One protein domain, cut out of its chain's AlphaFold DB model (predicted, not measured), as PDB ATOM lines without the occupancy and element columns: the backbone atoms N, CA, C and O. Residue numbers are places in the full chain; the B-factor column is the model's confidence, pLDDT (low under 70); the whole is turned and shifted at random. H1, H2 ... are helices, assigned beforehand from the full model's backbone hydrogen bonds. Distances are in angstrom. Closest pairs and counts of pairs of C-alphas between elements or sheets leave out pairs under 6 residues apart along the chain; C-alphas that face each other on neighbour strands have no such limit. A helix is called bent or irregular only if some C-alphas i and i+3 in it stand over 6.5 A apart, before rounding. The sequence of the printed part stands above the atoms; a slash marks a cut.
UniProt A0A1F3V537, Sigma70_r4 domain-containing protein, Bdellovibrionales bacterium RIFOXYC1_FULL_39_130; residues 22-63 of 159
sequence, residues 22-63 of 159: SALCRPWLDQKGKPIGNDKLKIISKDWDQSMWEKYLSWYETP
ATOM      1  N   SER A  22     125.887 219.714 167.862       46.97
ATOM      2  CA  SER A  22     127.141 220.458 167.676       46.97
ATOM      3  C   SER A  22     126.927 221.972 167.708       46.97
ATOM      4  O   SER A  22     125.946 222.500 167.187       46.97
ATOM      5  N   ALA A  23     127.873 222.679 168.336       45.62
ATOM      6  CA  ALA A  23     127.809 224.098 168.713       45.62
ATOM      7  C   ALA A  23     127.695 225.111 167.545       45.62
ATOM      8  O   ALA A  23     127.662 226.320 167.791       45.62
ATOM      9  N   LEU A  24     127.609 224.622 166.303       53.62
ATOM     10  CA  LEU A  24     127.520 225.380 165.050       53.62
ATOM     11  C   LEU A  24     126.162 225.234 164.342       53.62
ATOM     12  O   LEU A  24     125.954 225.838 163.290       53.62
ATOM     13  N   CYS A  25     125.239 224.434 164.880       65.50
ATOM     14  CA  CYS A  25     123.945 224.234 164.246       65.50
ATOM     15  C   CYS A  25     123.068 225.480 164.443       65.50
ATOM     16  O   CYS A  25     122.851 225.913 165.571       65.50
ATOM     17  N   ARG A  26     122.579 226.064 163.345       78.19
ATOM     18  CA  ARG A  26     121.523 227.086 163.350       78.19
ATOM     19  C   ARG A  26     120.205 226.383 163.022       78.19
ATOM     20  O   ARG A  26     119.821 226.360 161.855       78.19
ATOM     21  N   PRO A  27     119.534 225.756 164.005       82.12
ATOM     22  CA  PRO A  27     118.365 224.914 163.752       82.12
ATOM     23  C   PRO A  27     117.158 225.702 163.219       82.12
ATOM     24  O   PRO A  27     116.225 225.105 162.696       82.12
ATOM     25  N   TRP A  28     117.181 227.034 163.310       87.75
ATOM     26  CA  TRP A  28     116.187 227.945 162.737       87.75
ATOM     27  C   TRP A  28     116.376 228.242 161.237       87.75
ATOM     28  O   TRP A  28     115.597 229.012 160.674       87.75
ATOM     29  N   LEU A  29     117.385 227.657 160.579       87.19
ATOM     30  CA  LEU A  29     117.627 227.795 159.140       87.19
ATOM     31  C   LEU A  29     117.402 226.470 158.401       87.19
ATOM     32  O   LEU A  29     117.688 225.394 158.922       87.19
ATOM     33  N   ASP A  30     116.903 226.549 157.169       84.44
ATOM     34  CA  ASP A  30     116.816 225.411 156.258       84.44
ATOM     35  C   ASP A  30     118.179 225.087 155.606       84.44
ATOM     36  O   ASP A  30     119.172 225.799 155.773       84.44
ATOM     37  N   GLN A  31     118.231 224.019 154.803       77.75
ATOM     38  CA  GLN A  31     119.433 223.623 154.045       77.75
ATOM     39  C   GLN A  31     119.918 224.697 153.049       77.75
ATOM     40  O   GLN A  31     121.027 224.600 152.530       77.75
ATOM     41  N   LYS A  32     119.095 225.712 152.765       77.44
ATOM     42  CA  LYS A  32     119.384 226.833 151.864       77.44
ATOM     43  C   LYS A  32     119.726 228.118 152.633       77.44
ATOM     44  O   LYS A  32     119.899 229.160 152.006       77.44
ATOM     45  N   GLY A  33     119.817 228.062 153.965       77.81
ATOM     46  CA  GLY A  33     120.114 229.209 154.822       77.81
ATOM     47  C   GLY A  33     118.952 230.192 155.005       77.81
ATOM     48  O   GLY A  33     119.185 231.306 155.471       77.81
ATOM     49  N   LYS A  34     117.717 229.822 154.645       82.38
ATOM     50  CA  LYS A  34     116.513 230.634 154.878       82.38
ATOM     51  C   LYS A  34     115.855 230.289 156.215       82.38
ATOM     52  O   LYS A  34     115.911 229.131 156.627       82.38
ATOM     53  N   PRO A  35     115.197 231.259 156.879       86.25
ATOM     54  CA  PRO A  35     114.424 230.984 158.082       86.25
ATOM     55  C   PRO A  35     113.353 229.930 157.820       86.25
ATOM     56  O   PRO A  35     112.590 230.023 156.856       86.25
ATOM     57  N   ILE A  36     113.290 228.937 158.701       88.00
ATOM     58  CA  ILE A  36     112.194 227.970 158.699       88.00
ATOM     59  C   ILE A  36     110.886 228.652 159.125       88.00
ATOM     60  O   ILE A  36     110.888 229.633 159.865       88.00
ATOM     61  N   GLY A  37     109.747 228.120 158.675       86.31
ATOM     62  CA  GLY A  37     108.435 228.662 159.039       86.31
ATOM     63  C   GLY A  37     108.133 228.575 160.543       86.31
ATOM     64  O   GLY A  37     108.585 227.651 161.226       86.31
ATOM     65  N   ASN A  38     107.311 229.510 161.029       84.56
ATOM     66  CA  ASN A  38     106.990 229.696 162.451       84.56
ATOM     67  C   ASN A  38     106.488 228.423 163.152       84.56
ATOM     68  O   ASN A  38     106.869 228.166 164.294       84.56
ATOM     69  N   ASP A  39     105.692 227.592 162.477       86.38
ATOM     70  CA  ASP A  39     105.149 226.361 163.068       86.38
ATOM     71  C   ASP A  39     106.244 225.336 163.384       86.38
ATOM     72  O   ASP A  39     106.230 224.702 164.437       86.38
ATOM     73  N   LYS A  40     107.238 225.212 162.496       84.25
ATOM     74  CA  LYS A  40     108.396 224.331 162.702       84.25
ATOM     75  C   LYS A  40     109.340 224.906 163.749       84.25
ATOM     76  O   LYS A  40     109.816 224.161 164.604       84.25
ATOM     77  N   LEU A  41     109.553 226.224 163.723       86.94
ATOM     78  CA  LEU A  41     110.372 226.938 164.702       86.94
ATOM     79  C   LEU A  41     109.854 226.731 166.131       86.94
ATOM     80  O   LEU A  41     110.628 226.404 167.023       86.94
ATOM     81  N   LYS A  42     108.534 226.818 166.327       87.12
ATOM     82  CA  LYS A  42     107.880 226.626 167.630       87.12
ATOM     83  C   LYS A  42     108.041 225.213 168.194       87.12
ATOM     84  O   LYS A  42     107.955 225.023 169.405       87.12
ATOM     85  N   ILE A  43     108.213 224.211 167.333       88.38
ATOM     86  CA  ILE A  43     108.441 222.828 167.762       88.38
ATOM     87  C   ILE A  43     109.883 222.677 168.240       88.38
ATOM     88  O   ILE A  43     110.098 222.193 169.346       88.38
ATOM     89  N   ILE A  44     110.852 223.133 167.443       87.31
ATOM     90  CA  ILE A  44     112.276 222.975 167.766       87.31
ATOM     91  C   ILE A  44     112.727 223.861 168.930       87.31
ATOM     92  O   ILE A  44     113.633 223.478 169.660       87.31
ATOM     93  N   SER A  45     112.094 225.022 169.125       87.12
ATOM     94  CA  SER A  45     112.486 225.985 170.155       87.12
ATOM     95  C   SER A  45     112.146 225.532 171.574       87.12
ATOM     96  O   SER A  45     112.581 226.158 172.536       87.12
ATOM     97  N   LYS A  46     111.353 224.462 171.726       89.38
ATOM     98  CA  LYS A  46     111.015 223.881 173.035       89.38
ATOM     99  C   LYS A  46     112.217 223.246 173.725       89.38
ATOM    100  O   LYS A  46     112.276 223.269 174.948       89.38
ATOM    101  N   ASP A  47     113.159 222.728 172.943       88.19
ATOM    102  CA  ASP A  47     114.343 222.024 173.442       88.19
ATOM    103  C   ASP A  47     115.583 222.935 173.499       88.19
ATOM    104  O   ASP A  47     116.707 222.463 173.668       88.19
ATOM    105  N   TRP A  48     115.407 224.244 173.297       90.62
ATOM    106  CA  TRP A  48     116.508 225.202 173.295       90.62
ATOM    107  C   TRP A  48     116.894 225.602 174.715       90.62
ATOM    108  O   TRP A  48     116.052 226.013 175.514       90.62
ATOM    109  N   ASP A  49     118.190 225.535 174.996       88.00
ATOM    110  CA  ASP A  49     118.775 226.116 176.195       88.00
ATOM    111  C   ASP A  49     118.976 227.634 176.036       88.00
ATOM    112  O   ASP A  49     118.797 228.212 174.957       88.00
ATOM    113  N   GLN A  50     119.346 228.299 177.132       89.00
ATOM    114  CA  GLN A  50     119.587 229.741 177.143       89.00
ATOM    115  C   GLN A  50     120.608 230.165 176.072       89.00
ATOM    116  O   GLN A  50     120.387 231.140 175.357       89.00
ATOM    117  N   SER A  51     121.694 229.403 175.912       88.25
ATOM    118  CA  SER A  51     122.743 229.715 174.934       88.25
ATOM    119  C   SER A  51     122.229 229.650 173.492       88.25
ATOM    120  O   SER A  51     122.612 230.466 172.650       88.25
ATOM    121  N   MET A  52     121.343 228.701 173.185       86.88
ATOM    122  CA  MET A  52     120.726 228.583 171.866       86.88
ATOM    123  C   MET A  52     119.764 229.741 171.580       86.88
ATOM    124  O   MET A  52     119.774 230.277 170.471       86.88
ATOM    125  N   TRP A  53     118.985 230.167 172.580       89.81
ATOM    126  CA  TRP A  53     118.121 231.347 172.473       89.81
ATOM    127  C   TRP A  53     118.915 232.623 172.207       89.81
ATOM    128  O   TRP A  53     118.555 233.379 171.308       89.81
ATOM    129  N   GLU A  54     120.024 232.836 172.913       88.94
ATOM    130  CA  GLU A  54     120.898 233.995 172.701       88.94
ATOM    131  C   GLU A  54     121.476 234.020 171.277       88.94
ATOM    132  O   GLU A  54     121.493 235.067 170.629       88.94
ATOM    133  N   LYS A  55     121.874 232.861 170.730       88.69
ATOM    134  CA  LYS A  55     122.339 232.760 169.335       88.69
ATOM    135  C   LYS A  55     121.227 233.032 168.318       88.69
ATOM    136  O   LYS A  55     121.499 233.648 167.287       88.69
ATOM    137  N   TYR A  56     120.004 232.569 168.580       89.06
ATOM    138  CA  TYR A  56     118.850 232.845 167.722       89.06
ATOM    139  C   TYR A  56     118.497 234.333 167.728       89.06
ATOM    140  O   TYR A  56     118.382 234.933 166.662       89.06
ATOM    141  N   LEU A  57     118.374 234.933 168.913       88.12
ATOM    142  CA  LEU A  57     118.028 236.343 169.073       88.12
ATOM    143  C   LEU A  57     119.109 237.246 168.488       88.12
ATOM    144  O   LEU A  57     118.783 238.117 167.699       88.12
ATOM    145  N   SER A  58     120.390 236.966 168.738       85.50
ATOM    146  CA  SER A  58     121.491 237.717 168.122       85.50
ATOM    147  C   SER A  58     121.490 237.653 166.590       85.50
ATOM    148  O   SER A  58     122.012 238.561 165.947       85.50
ATOM    149  N   TRP A  59     120.962 236.581 165.995       87.38
ATOM    150  CA  TRP A  59     120.813 236.469 164.544       87.38
ATOM    151  C   TRP A  59     119.541 237.162 164.030       87.38
ATOM    152  O   TRP A  59     119.565 237.750 162.949       87.38
ATOM    153  N   TYR A  60     118.439 237.069 164.777       84.75
ATOM    154  CA  TYR A  60     117.131 237.606 164.401       84.75
ATOM    155  C   TYR A  60     117.043 239.122 164.592       84.75
ATOM    156  O   TYR A  60     116.495 239.837 163.750       84.75
ATOM    157  N   GLU A  61     117.599 239.617 165.693       85.00
ATOM    158  CA  GLU A  61     117.751 241.034 165.972       85.00
ATOM    159  C   GLU A  61     118.777 241.594 164.996       85.00
ATOM    160  O   GLU A  61     119.986 241.627 165.225       85.00
ATOM    161  N   THR A  62     118.275 242.046 163.850       71.62
ATOM    162  CA  THR A  62     119.041 242.970 163.029       71.62
ATOM    163  C   THR A  62     119.335 244.168 163.925       71.62
ATOM    164  O   THR A  62     118.387 244.701 164.504       71.62
ATOM    165  N   PRO A  63     120.597 244.605 164.078       70.69
ATOM    166  CA  PRO A  63     120.877 245.820 164.819       70.69
ATOM    167  C   PRO A  63     120.153 246.962 164.111       70.69
ATOM    168  O   PRO A  63     120.585 247.439 163.058       70.69
TER     169      PRO A  63
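What this domain is: This is residues 22 to 63 of the 159 residues of the protein "Sigma70_r4 domain-containing protein" of Bdellovibrionales bacterium RIFOXYC1_FULL_39_130 (UniProt A0A1F3V537). Two short helices, H1 and H2, follow each other through a tight turn, and the second folds back roughly against the direction of the first with a gap left between them. A long stretch with no named element, residues 22 to 37, comes in first: it passes near the middle of the model around Trp 28, loops out at residues 30 to 33 and turns back to the start of H1. The printed part has 42 residues with two named helices, H1 then H2, and no named strand; its class is all helix. It is compact, with a radius of gyration of the C-alphas of 10.1 A, and its rounded outline spans 25 by 21 by 20 A.

How they stand to each other: Go from Ser 22 through the stretch of residues 22 to 37, whose C-alphas lie 3 to 14 A from the mean of the C-alphas. Next comes H1, residues 38 to 47, then a tight link of 2 residues, then H2, residues 50 to 60. H1 and H2 are apart, but only just: their closest C-alphas are 8.1 A from each other. In H2 every O i to N i+4 pair is within hydrogen-bond range; in H1 3 of 6 are, beside 4 of 7 O i to N i+3 pairs.

Where its parts are: Begin at C-alpha 22, (127.141, 220.458, 167.676). Find C-alpha 38 at (106.990, 229.696, 162.451); from there H1 runs 15.3 A to C-alpha 47. H1 is neither bent nor irregular, but only just: C-alphas 44 and 47 are 6.1 A apart. H2 runs 15.2 A from C-alpha 50 to C-alpha 60 at (117.131, 237.606, 164.401).

The domain as a whole: Look at Ile 43 and Pro 63 for the two C-alphas farthest apart, 26.3 A. The printed part has no cut and no long link between its helices. The mean pLDDT of the printed part is 82.1, and residues 22 to 25 are under 70.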